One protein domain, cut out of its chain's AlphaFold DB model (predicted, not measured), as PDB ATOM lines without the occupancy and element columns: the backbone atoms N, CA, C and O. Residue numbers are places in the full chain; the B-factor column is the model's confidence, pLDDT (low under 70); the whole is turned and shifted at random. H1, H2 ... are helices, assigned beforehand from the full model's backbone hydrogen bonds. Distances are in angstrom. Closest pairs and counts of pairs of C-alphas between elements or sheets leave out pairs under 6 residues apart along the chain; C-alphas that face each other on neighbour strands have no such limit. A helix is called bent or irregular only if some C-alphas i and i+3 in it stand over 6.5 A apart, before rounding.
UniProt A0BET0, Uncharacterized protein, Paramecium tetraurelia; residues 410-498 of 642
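This is residues 410 to 498 of the 642 residues of an uncharacterized protein of Paramecium tetraurelia (UniProt A0BET0). Two long helices make an open, elongated frame: H1, bent near its first residues, runs out to one end, a long loop of residues 449 to 465 turns the course there, and H2 runs back beside the later part of H1, near it but with a gap between. Residues 410 to 431 stick out past the rest and make much of the length, and residues 493 to 498 stand free too. The printed part has 89 residues, with two named helices in the order H1, H2 and no named strand; the class is all helix. It is extended, with a radius of gyration of the C-alphas of 21.7 A and spans of 79 by 27 by 15 A.

By its hydrogen bonds H1, residues 414 to 448, was assigned as one helix, but it is bent: C-alphas 421 and 424 are 6.8 A apart. Its arms, H1a of residues 414 to 421 and H1b of residues 424 to 448, stand at a steep tilt of 56 degrees. H1b and H2, residues 466 to 496, are near each other, with no pair of C-alphas within 8 A but 12 pairs within 10 A. H1a and H2 are apart. Every O i to N i+4 pair is within hydrogen-bond range in H1a, against 19 of 21 in H1b and 26 of 27 in H2.

H1a begins at C-alpha 414, (118.185, -64.694, 177.780), and is 10.2 A long from first to last C-alpha. H1b is 36.0 A long and ends at C-alpha 448, (158.285, -39.038, 180.500). H2 is 45.2 A long and ends at C-alpha 496, (125.162, -38.577, 169.612).

The C-alphas of Pro 410 and Leu 462, the two farthest apart, are 79.4 A apart. The printed part has no cut. The link from H1 to H2, 17 residues, is long. The mean pLDDT of the printed part is 75.2, and residues 450 to 473, 495 and 498 are under 70.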
ATOM      1  N   PRO A 410     105.642 -66.482 175.711       78.81
ATOM      2  CA  PRO A 410     106.903 -66.194 175.044       78.81
ATOM      3  C   PRO A 410     108.091 -66.746 175.848       78.81
ATOM      4  O   PRO A 410     108.236 -66.525 177.053       78.81
ATOM      5  N   LYS A 411     108.970 -67.482 175.161       82.75
ATOM      6  CA  LYS A 411     110.192 -68.047 175.753       82.75
ATOM      7  C   LYS A 411     111.143 -66.918 176.161       82.75
ATOM      8  O   LYS A 411     111.392 -66.021 175.358       82.75
ATOM      9  N   LEU A 412     111.721 -66.993 177.367       78.50
ATOM     10  CA  LEU A 412     112.777 -66.074 177.800       78.50
ATOM     11  C   LEU A 412     114.006 -66.278 176.910       78.50
ATOM     12  O   LEU A 412     114.690 -67.298 176.993       78.50
ATOM     13  N   ARG A 413     114.288 -65.317 176.033       85.19
ATOM     14  CA  ARG A 413     115.453 -65.371 175.149       85.19
ATOM     15  C   ARG A 413     116.642 -64.690 175.816       85.19
ATOM     16  O   ARG A 413     117.106 -63.671 175.324       85.19
ATOM     17  N   ILE A 414     117.134 -65.274 176.916       80.00
ATOM     18  CA  ILE A 414     118.185 -64.694 177.780       80.00
ATOM     19  C   ILE A 414     119.350 -64.146 176.956       80.00
ATOM     20  O   ILE A 414     119.745 -63.006 177.142       80.00
ATOM     21  N   TYR A 415     119.852 -64.927 176.000       82.81
ATOM     22  CA  TYR A 415     120.968 -64.515 175.150       82.81
ATOM     23  C   TYR A 415     120.645 -63.297 174.272       82.81
ATOM     24  O   TYR A 415     121.453 -62.382 174.161       82.81
ATOM     25  N   GLN A 416     119.449 -63.251 173.674       85.50
ATOM     26  CA  GLN A 416     119.034 -62.111 172.851       85.50
ATOM     27  C   GLN A 416     118.801 -60.872 173.715       85.50
ATOM     28  O   GLN A 416     119.241 -59.790 173.350       85.50
ATOM     29  N   THR A 417     118.178 -61.034 174.884       80.94
ATOM     30  CA  THR A 417     118.005 -59.951 175.855       80.94
ATOM     31  C   THR A 417     119.352 -59.445 176.360       80.94
ATOM     32  O   THR A 417     119.548 -58.240 176.426       80.94
ATOM     33  N   PHE A 418     120.304 -60.336 176.642       81.88
ATOM     34  CA  PHE A 418     121.645 -59.966 177.080       81.88
ATOM     35  C   PHE A 418     122.387 -59.172 176.002       81.88
ATOM     36  O   PHE A 418     122.930 -58.108 176.283       81.88
ATOM     37  N   ILE A 419     122.356 -59.644 174.752       85.31
ATOM     38  CA  ILE A 419     122.950 -58.919 173.624       85.31
ATOM     39  C   ILE A 419     122.317 -57.538 173.475       85.31
ATOM     40  O   ILE A 419     123.037 -56.557 173.352       85.31
ATOM     41  N   VAL A 420     120.989 -57.442 173.496       84.69
ATOM     42  CA  VAL A 420     120.300 -56.163 173.283       84.69
ATOM     43  C   VAL A 420     120.519 -55.202 174.456       84.69
ATOM     44  O   VAL A 420     120.688 -54.009 174.229       84.69
ATOM     45  N   ALA A 421     120.550 -55.700 175.694       80.31
ATOM     46  CA  ALA A 421     120.676 -54.869 176.888       80.31
ATOM     47  C   ALA A 421     122.121 -54.446 177.185       80.31
ATOM     48  O   ALA A 421     122.354 -53.289 177.519       80.31
ATOM     49  N   PHE A 422     123.094 -55.358 177.069       83.06
ATOM     50  CA  PHE A 422     124.467 -55.117 177.532       83.06
ATOM     51  C   PHE A 422     125.449 -54.783 176.411       83.06
ATOM     52  O   PHE A 422     126.388 -54.023 176.645       83.06
ATOM     53  N   LEU A 423     125.252 -55.296 175.190       85.00
ATOM     54  CA  LEU A 423     126.203 -55.049 174.103       85.00
ATOM     55  C   LEU A 423     126.266 -53.560 173.716       85.00
ATOM     56  O   LEU A 423     127.382 -53.053 173.602       85.00
ATOM     57  N   PRO A 424     125.148 -52.812 173.573       85.81
ATOM     58  CA  PRO A 424     125.226 -51.393 173.238       85.81
ATOM     59  C   PRO A 424     125.958 -50.565 174.309       85.81
ATOM     60  O   PRO A 424     126.905 -49.873 173.929       85.81
ATOM     61  N   PRO A 425     125.658 -50.679 175.623       84.12
ATOM     62  CA  PRO A 425     126.435 -50.000 176.661       84.12
ATOM     63  C   PRO A 425     127.919 -50.369 176.654       84.12
ATOM     64  O   PRO A 425     128.755 -49.473 176.676       84.12
ATOM     65  N   ILE A 426     128.267 -51.659 176.546       85.19
ATOM     66  CA  ILE A 426     129.671 -52.105 176.497       85.19
ATOM     67  C   ILE A 426     130.380 -51.504 175.285       85.19
ATOM     68  O   ILE A 426     131.478 -50.968 175.411       85.19
ATOM     69  N   THR A 427     129.755 -51.548 174.106       83.56
ATOM     70  CA  THR A 427     130.337 -50.941 172.902       83.56
ATOM     71  C   THR A 427     130.486 -49.429 173.048       83.56
ATOM     72  O   THR A 427     131.477 -48.884 172.571       83.56
ATOM     73  N   GLY A 428     129.559 -48.760 173.739       81.75
ATOM     74  CA  GLY A 428     129.644 -47.339 174.071       81.75
ATOM     75  C   GLY A 428     130.817 -47.032 175.000       81.75
ATOM     76  O   GLY A 428     131.635 -46.180 174.668       81.75
ATOM     77  N   VAL A 429     130.948 -47.775 176.103       84.44
ATOM     78  CA  VAL A 429     132.056 -47.636 177.061       84.44
ATOM     79  C   VAL A 429     133.386 -47.886 176.364       84.44
ATOM     80  O   VAL A 429     134.244 -47.020 176.395       84.44
ATOM     81  N   ILE A 430     133.547 -48.995 175.637       85.31
ATOM     82  CA  ILE A 430     134.794 -49.299 174.919       85.31
ATOM     83  C   ILE A 430     135.142 -48.182 173.923       85.31
ATOM     84  O   ILE A 430     136.286 -47.728 173.874       85.31
ATOM     85  N   ARG A 431     134.160 -47.703 173.148       81.06
ATOM     86  CA  ARG A 431     134.369 -46.612 172.183       81.06
ATOM     87  C   ARG A 431     134.707 -45.279 172.855       81.06
ATOM     88  O   ARG A 431     135.402 -44.484 172.235       81.06
ATOM     89  N   ALA A 432     134.245 -45.038 174.082       79.06
ATOM     90  CA  ALA A 432     134.568 -43.840 174.854       79.06
ATOM     91  C   ALA A 432     135.920 -43.953 175.578       79.06
ATOM     92  O   ALA A 432     136.701 -43.007 175.575       79.06
ATOM     93  N   THR A 433     136.229 -45.114 176.159       84.62
ATOM     94  CA  THR A 433     137.425 -45.338 176.977       84.62
ATOM     95  C   THR A 433     138.690 -45.463 176.135       84.62
ATOM     96  O   THR A 433     139.717 -44.923 176.531       84.62
ATOM     97  N   ILE A 434     138.645 -46.117 174.964       86.75
ATOM     98  CA  ILE A 434     139.843 -46.299 174.121       86.75
ATOM     99  C   ILE A 434     140.502 -44.953 173.760       86.75
ATOM    100  O   ILE A 434     141.699 -44.816 174.010       86.75
ATOM    101  N   PRO A 435     139.783 -43.942 173.226       82.44
ATOM    102  CA  PRO A 435     140.386 -42.646 172.919       82.44
ATOM    103  C   PRO A 435     140.984 -41.954 174.145       82.44
ATOM    104  O   PRO A 435     142.054 -41.367 174.038       82.44
ATOM    105  N   ILE A 436     140.319 -42.053 175.302       82.44
ATOM    106  CA  ILE A 436     140.787 -41.447 176.555       82.44
ATOM    107  C   ILE A 436     142.086 -42.114 177.010       82.44
ATOM    108  O   ILE A 436     143.057 -41.422 177.289       82.44
ATOM    109  N   VAL A 437     142.142 -43.448 177.025       86.38
ATOM    110  CA  VAL A 437     143.346 -44.193 177.423       86.38
ATOM    111  C   VAL A 437     144.501 -43.921 176.465       86.38
ATOM    112  O   VAL A 437     145.608 -43.651 176.915       86.38
ATOM    113  N   VAL A 438     144.256 -43.935 175.150       88.19
ATOM    114  CA  VAL A 438     145.284 -43.594 174.152       88.19
ATOM    115  C   VAL A 438     145.796 -42.171 174.371       88.19
ATOM    116  O   VAL A 438     147.000 -41.944 174.324       88.19
ATOM    117  N   TYR A 439     144.904 -41.222 174.651       82.06
ATOM    118  CA  TYR A 439     145.273 -39.837 174.924       82.06
ATOM    119  C   TYR A 439     146.114 -39.696 176.201       82.06
ATOM    120  O   TYR A 439     147.161 -39.053 176.166       82.06
ATOM    121  N   VAL A 440     145.716 -40.351 177.295       84.12
ATOM    122  CA  VAL A 440     146.477 -40.370 178.556       84.12
ATOM    123  C   VAL A 440     147.852 -41.008 178.357       84.12
ATOM    124  O   VAL A 440     148.838 -40.439 178.804       84.12
ATOM    125  N   LEU A 441     147.949 -42.125 177.630       85.19
ATOM    126  CA  LEU A 441     149.235 -42.761 177.318       85.19
ATOM    127  C   LEU A 441     150.137 -41.862 176.465       85.19
ATOM    128  O   LEU A 441     151.349 -41.853 176.665       85.19
ATOM    129  N   ILE A 442     149.573 -41.114 175.512       85.00
ATOM    130  CA  ILE A 442     150.337 -40.138 174.726       85.00
ATOM    131  C   ILE A 442     150.861 -39.030 175.638       85.00
ATOM    132  O   ILE A 442     152.035 -38.693 175.540       85.00
ATOM    133  N   LEU A 443     150.025 -38.486 176.529       80.38
ATOM    134  CA  LEU A 443     150.453 -37.464 177.484       80.38
ATOM    135  C   LEU A 443     151.544 -37.985 178.421       80.38
ATOM    136  O   LEU A 443     152.573 -37.334 178.549       80.38
ATOM    137  N   ASP A 444     151.361 -39.165 179.009       80.50
ATOM    138  CA  ASP A 444     152.341 -39.788 179.903       80.50
ATOM    139  C   ASP A 444     153.694 -39.982 179.203       80.50
ATOM    140  O   ASP A 444     154.730 -39.565 179.713       80.50
ATOM    141  N   ASN A 445     153.693 -40.481 177.960       80.31
ATOM    142  CA  ASN A 445     154.918 -40.584 177.159       80.31
ATOM    143  C   ASN A 445     155.513 -39.216 176.783       80.31
ATOM    144  O   ASN A 445     156.735 -39.080 176.726       80.31
ATOM    145  N   LEU A 446     154.682 -38.202 176.512       78.06
ATOM    146  CA  LEU A 446     155.148 -36.838 176.230       78.06
ATOM    147  C   LEU A 446     155.857 -36.227 177.445       78.06
ATOM    148  O   LEU A 446     156.874 -35.555 177.267       78.06
ATOM    149  N   PHE A 447     155.347 -36.486 178.652       72.12
ATOM    150  CA  PHE A 447     155.947 -36.039 179.908       72.12
ATOM    151  C   PHE A 447     157.197 -36.840 180.277       72.12
ATOM    152  O   PHE A 447     158.221 -36.248 180.603       72.12
ATOM    153  N   ALA A 448     157.159 -38.170 180.159       76.25
ATOM    154  CA  ALA A 448     158.285 -39.038 180.500       76.25
ATOM    155  C   ALA A 448     159.528 -38.786 179.629       76.25
ATOM    156  O   ALA A 448     160.656 -38.958 180.089       76.25
ATOM    157  N   HIS A 449     159.335 -38.381 178.370       75.88
ATOM    158  CA  HIS A 449     160.429 -38.103 177.437       75.88
ATOM    159  C   HIS A 449     160.829 -36.628 177.346       75.88
ATOM    160  O   HIS A 449     161.703 -36.305 176.541       75.88
ATOM    161  N   ASP A 450     160.209 -35.753 178.144       68.75
ATOM    162  CA  ASP A 450     160.521 -34.324 178.241       68.75
ATOM    163  C   ASP A 450     160.713 -33.653 176.862       68.75
ATOM    164  O   ASP A 450     161.629 -32.859 176.619       68.75
ATOM    165  N   LEU A 451     159.845 -34.022 175.907       65.19
ATOM    166  CA  LEU A 451     159.966 -33.685 174.478       65.19
ATOM    167  C   LEU A 451     159.901 -32.172 174.200       65.19
ATOM    168  O   LEU A 451     160.208 -31.725 173.094       65.19
ATOM    169  N   PHE A 452     159.522 -31.380 175.204       62.53
ATOM    170  CA  PHE A 452     159.384 -29.928 175.130       62.53
ATOM    171  C   PHE A 452     160.473 -29.157 175.890       62.53
ATOM    172  O   PHE A 452     160.471 -27.925 175.832       62.53
ATOM    173  N   SER A 453     161.421 -29.844 176.541       62.25
ATOM    174  CA  SER A 453     162.544 -29.235 177.278       62.25
ATOM    175  C   SER A 453     163.383 -28.265 176.433       62.25
ATOM    176  O   SER A 453     163.888 -27.271 176.946       62.25
ATOM    177  N   GLY A 454     163.477 -28.490 175.117       58.69
ATOM    178  CA  GLY A 454     164.241 -27.643 174.192       58.69
ATOM    179  C   GLY A 454     163.506 -26.418 173.627       58.69
ATOM    180  O   GLY A 454     164.108 -25.654 172.877       58.69
ATOM    181  N   ILE A 455     162.216 -26.219 173.927       60.19
ATOM    182  CA  ILE A 455     161.390 -25.165 173.304       60.19
ATOM    183  C   ILE A 455     161.056 -24.068 174.325       60.19
ATOM    184  O   ILE A 455     159.892 -23.794 174.620       60.19
ATOM    185  N   THR A 456     162.065 -23.392 174.864       55.75
ATOM    186  CA  THR A 456     161.889 -22.216 175.732       55.75
ATOM    187  C   THR A 456     161.959 -20.930 174.907       55.75
ATOM    188  O   THR A 456     162.893 -20.142 175.030       55.75
ATOM    189  N   TYR A 457     160.989 -20.706 174.017       54.81
ATOM    190  CA  TYR A 457     160.835 -19.384 173.408       54.81
ATOM    191  C   TYR A 457     160.156 -18.450 174.407       54.81
ATOM    192  O   TYR A 457     158.946 -18.527 174.618       54.81
ATOM    193  N   ASN A 458     160.961 -17.589 175.024       55.84
ATOM    194  CA  ASN A 458     160.487 -16.375 175.665       55.84
ATOM    195  C   ASN A 458     160.210 -15.350 174.552       55.84
ATOM    196  O   ASN A 458     161.089 -15.126 173.716       55.84
ATOM    197  N   TYR A 459     159.015 -14.756 174.505       54.75
ATOM    198  CA  TYR A 459     158.668 -13.767 173.468       54.75
ATOM    199  C   TYR A 459     159.609 -12.546 173.490       54.75
ATOM    200  O   TYR A 459     159.808 -11.919 172.452       54.75
ATOM    201  N   ASP A 460     160.263 -12.298 174.630       55.72
ATOM    202  CA  ASP A 460     161.133 -11.142 174.858       55.72
ATOM    203  C   ASP A 460     162.642 -11.451 174.769       55.72
ATOM    204  O   ASP A 460     163.470 -10.577 175.015       55.72
ATOM    205  N   GLY A 461     163.042 -12.687 174.433       55.38
ATOM    206  CA  GLY A 461     164.457 -13.052 174.248       55.38
ATOM    207  C   GLY A 461     165.340 -13.000 175.508       55.38
ATOM    208  O   GLY A 461     166.549 -13.213 175.414       55.38
ATOM    209  N   LEU A 462     164.765 -12.744 176.686       55.00
ATOM    210  CA  LEU A 462     165.480 -12.746 177.963       55.00
ATOM    211  C   LEU A 462     165.618 -14.178 178.514       55.00
ATOM    212  O   LEU A 462     164.661 -14.956 178.407       55.00
ATOM    213  N   PRO A 463     166.765 -14.540 179.125       54.53
ATOM    214  CA  PRO A 463     166.941 -15.840 179.763       54.53
ATOM    215  C   PRO A 463     165.931 -15.993 180.905       54.53
ATOM    216  O   PRO A 463     165.886 -15.183 181.828       54.53
ATOM    217  N   THR A 464     165.079 -17.012 180.820       53.59
ATOM    218  CA  THR A 464     164.064 -17.301 181.837       53.59
ATOM    219  C   THR A 464     164.676 -18.082 182.994       53.59
ATOM    220  O   THR A 464     165.381 -19.064 182.760       53.59
ATOM    221  N   ASN A 465     164.349 -17.695 184.229       58.97
ATOM    222  CA  ASN A 465     164.588 -18.512 185.421       58.97
ATOM    223  C   ASN A 465     163.937 -19.903 185.277       58.97
ATOM    224  O   ASN A 465     162.932 -20.055 184.574       58.97
ATOM    225  N   PHE A 466     164.504 -20.906 185.955       57.53
ATOM    226  CA  PHE A 466     164.088 -22.313 185.866       57.53
ATOM    227  C   PHE A 466     162.594 -22.506 186.201       57.53
ATOM    228  O   PHE A 466     161.899 -23.220 185.480       57.53
ATOM    229  N   ASP A 467     162.066 -21.772 187.187       57.69
ATOM    230  CA  ASP A 467     160.649 -21.839 187.590       57.69
ATOM    231  C   ASP A 467     159.672 -21.369 186.506       57.69
ATOM    232  O   ASP A 467     158.624 -21.981 186.284       57.69
ATOM    233  N   ASN A 468     160.036 -20.333 185.744       63.19
ATOM    234  CA  ASN A 468     159.183 -19.835 184.665       63.19
ATOM    235  C   ASN A 468     159.071 -20.870 183.534       63.19
ATOM    236  O   ASN A 468     158.032 -20.972 182.882       63.19
ATOM    237  N   SER A 469     160.117 -21.675 183.315       62.44
ATOM    238  CA  SER A 469     160.122 -22.695 182.262       62.44
ATOM    239  C   SER A 469     159.088 -23.802 182.505       62.44
ATOM    240  O   SER A 469     158.365 -24.164 181.572       62.44
ATOM    241  N   GLN A 470     158.928 -24.258 183.754       65.00
ATOM    242  CA  GLN A 470     157.900 -25.237 184.124       65.00
ATOM    243  C   GLN A 470     156.491 -24.664 183.956       65.00
ATOM    244  O   GLN A 470     155.623 -25.317 183.376       65.00
ATOM    245  N   GLN A 471     156.268 -23.413 184.370       66.31
ATOM    246  CA  GLN A 471     154.978 -22.745 184.178       66.31
ATOM    247  C   GLN A 471     154.567 -22.678 182.700       66.31
ATOM    248  O   GLN A 471     153.413 -22.957 182.364       66.31
ATOM    249  N   TYR A 472     155.501 -22.369 181.793       69.69
ATOM    250  CA  TYR A 472     155.214 -22.360 180.356       69.69
ATOM    251  C   TYR A 472     154.920 -23.755 179.799       69.69
ATOM    252  O   TYR A 472     154.056 -23.891 178.928       69.69
ATOM    253  N   GLN A 473     155.606 -24.792 180.284       69.12
ATOM    254  CA  GLN A 473     155.313 -26.174 179.904       69.12
ATOM    255  C   GLN A 473     153.901 -26.572 180.351       69.12
ATOM    256  O   GLN A 473     153.107 -27.020 179.519       69.12
ATOM    257  N   TYR A 474     153.537 -26.303 181.609       71.25
ATOM    258  CA  TYR A 474     152.191 -26.560 182.123       71.25
ATOM    259  C   TYR A 474     151.118 -25.779 181.360       71.25
ATOM    260  O   TYR A 474     150.090 -26.349 181.000       71.25
ATOM    261  N   GLY A 475     151.370 -24.510 181.026       75.94
ATOM    262  CA  GLY A 475     150.445 -23.697 180.234       75.94
ATOM    263  C   GLY A 475     150.188 -24.265 178.832       75.94
ATOM    264  O   GLY A 475     149.046 -24.296 178.369       75.94
ATOM    265  N   ARG A 476     151.225 -24.775 178.156       74.50
ATOM    266  CA  ARG A 476     151.097 -25.389 176.820       74.50
ATOM    267  C   ARG A 476     150.353 -26.716 176.861       74.50
ATOM    268  O   ARG A 476     149.500 -26.952 176.005       74.50
ATOM    269  N   VAL A 477     150.635 -27.555 177.857       74.50
ATOM    270  CA  VAL A 477     149.879 -28.794 178.086       74.50
ATOM    271  C   VAL A 477     148.425 -28.457 178.400       74.50
ATOM    272  O   VAL A 477     147.528 -29.041 177.798       74.50
ATOM    273  N   GLY A 478     148.175 -27.471 179.265       77.69
ATOM    274  CA  GLY A 478     146.831 -26.991 179.579       77.69
ATOM    275  C   GLY A 478     146.066 -26.559 178.326       77.69
ATOM    276  O   GLY A 478     144.927 -26.972 178.115       77.69
ATOM    277  N   LEU A 479     146.709 -25.811 177.425       80.44
ATOM    278  CA  LEU A 479     146.105 -25.411 176.154       80.44
ATOM    279  C   LEU A 479     145.859 -26.606 175.214       80.44
ATOM    280  O   LEU A 479     144.794 -26.693 174.600       80.44
ATOM    281  N   MET A 480     146.794 -27.559 175.130       79.25
ATOM    282  CA  MET A 480     146.609 -28.801 174.368       79.25
ATOM    283  C   MET A 480     145.427 -29.622 174.907       79.25
ATOM    284  O   MET A 480     144.622 -30.129 174.121       79.25
ATOM    285  N   LEU A 481     145.284 -29.718 176.230       79.81
ATOM    286  CA  LEU A 481     144.164 -30.373 176.908       79.81
ATOM    287  C   LEU A 481     142.834 -29.704 176.558       79.81
ATOM    288  O   LEU A 481     141.913 -30.389 176.122       79.81
ATOM    289  N   VAL A 482     142.748 -28.374 176.637       82.94
ATOM    290  CA  VAL A 482     141.526 -27.633 176.282       82.94
ATOM    291  C   VAL A 482     141.150 -27.844 174.814       82.94
ATOM    292  O   VAL A 482     140.005 -28.181 174.506       82.94
ATOM    293  N   VAL A 483     142.106 -27.704 173.891       84.81
ATOM    294  CA  VAL A 483     141.852 -27.878 172.451       84.81
ATOM    295  C   VAL A 483     141.427 -29.314 172.143       84.81
ATOM    296  O   VAL A 483     140.452 -29.531 171.420       84.81
ATOM    297  N   SER A 484     142.121 -30.299 172.712       79.12
ATOM    298  CA  SER A 484     141.779 -31.710 172.527       79.12
ATOM    299  C   SER A 484     140.404 -32.047 173.116       79.12
ATOM    300  O   SER A 484     139.608 -32.698 172.440       79.12
ATOM    301  N   GLY A 485     140.062 -31.515 174.294       82.50
ATOM    302  CA  GLY A 485     138.745 -31.646 174.915       82.50
ATOM    303  C   GLY A 485     137.628 -31.079 174.038       82.50
ATOM    304  O   GLY A 485     136.617 -31.748 173.823       82.50
ATOM    305  N   ILE A 486     137.829 -29.904 173.433       87.38
ATOM    306  CA  ILE A 486     136.871 -29.311 172.482       87.38
ATOM    307  C   ILE A 486     136.701 -30.199 171.239       87.38
ATOM    308  O   ILE A 486     135.578 -30.394 170.763       87.38
ATOM    309  N   ILE A 487     137.791 -30.765 170.706       84.12
ATOM    310  CA  ILE A 487     137.742 -31.677 169.552       84.12
ATOM    311  C   ILE A 487     136.974 -32.955 169.905       84.12
ATOM    312  O   ILE A 487     136.084 -33.355 169.151       84.12
ATOM    313  N   ILE A 488     137.275 -33.568 171.052       79.94
ATOM    314  CA  ILE A 488     136.588 -34.768 171.542       79.94
ATOM    315  C   ILE A 488     135.103 -34.472 171.745       79.94
ATOM    316  O   ILE A 488     134.268 -35.224 171.248       79.94
ATOM    317  N   MET A 489     134.756 -33.347 172.375       82.31
ATOM    318  CA  MET A 489     133.366 -32.939 172.587       82.31
ATOM    319  C   MET A 489     132.628 -32.737 171.257       82.31
ATOM    320  O   MET A 489     131.516 -33.227 171.081       82.31
ATOM    321  N   LYS A 490     133.267 -32.110 170.262       84.25
ATOM    322  CA  LYS A 490     132.705 -31.962 168.910       84.25
ATOM    323  C   LYS A 490     132.466 -33.314 168.224       84.25
ATOM    324  O   LYS A 490     131.448 -33.479 167.549       84.25
ATOM    325  N   ILE A 491     133.388 -34.269 168.366       78.81
ATOM    326  CA  ILE A 491     133.244 -35.626 167.813       78.81
ATOM    327  C   ILE A 491     132.126 -36.384 168.541       78.81
ATOM    328  O   ILE A 491     131.280 -36.987 167.882       78.81
ATOM    329  N   ALA A 492     132.067 -36.295 169.872       75.25
ATOM    330  CA  ALA A 492     131.024 -36.900 170.691       75.25
ATOM    331  C   ALA A 492     129.634 -36.360 170.322       75.25
ATOM    332  O   ALA A 492     128.734 -37.146 170.042       75.25
ATOM    333  N   CYS A 493     129.475 -35.038 170.184       80.44
ATOM    334  CA  CYS A 493     128.221 -34.433 169.725       80.44
ATOM    335  C   CYS A 493     127.795 -34.953 168.343       80.44
ATOM    336  O   CYS A 493     126.614 -35.215 168.129       80.44
ATOM    337  N   LYS A 494     128.737 -35.159 167.410       74.69
ATOM    338  CA  LYS A 494     128.435 -35.761 166.099       74.69
ATOM    339  C   LYS A 494     128.033 -37.234 166.186       74.69
ATOM    340  O   LYS A 494     127.267 -37.684 165.339       74.69
ATOM    341  N   LEU A 495     128.558 -37.978 167.159       69.69
ATOM    342  CA  LEU A 495     128.215 -39.384 167.395       69.69
ATOM    343  C   LEU A 495     126.859 -39.545 168.097       69.69
ATOM    344  O   LEU A 495     126.174 -40.531 167.846       69.69
ATOM    345  N   CYS A 496     126.461 -38.583 168.934       72.38
ATOM    346  CA  CYS A 496     125.162 -38.577 169.612       72.38
ATOM    347  C   CYS A 496     123.984 -38.268 168.678       72.38
ATOM    348  O   CYS A 496     122.841 -38.525 169.047       72.38
ATOM    349  N   ILE A 497     124.235 -37.726 167.483       77.06
ATOM    350  CA  ILE A 497     123.194 -37.531 166.473       77.06
ATOM    351  C   ILE A 497     122.969 -38.881 165.777       77.06
ATOM    352  O   ILE A 497     123.860 -39.335 165.050       77.06
ATOM    353  N   PRO A 498     121.810 -39.543 165.971       68.19
ATOM    354  CA  PRO A 498     121.524 -40.792 165.286       68.19
ATOM    355  C   PRO A 498     121.517 -40.529 163.781       68.19
ATOM    356  O   PRO A 498     120.765 -39.691 163.280       68.19
TER     357      PRO A 498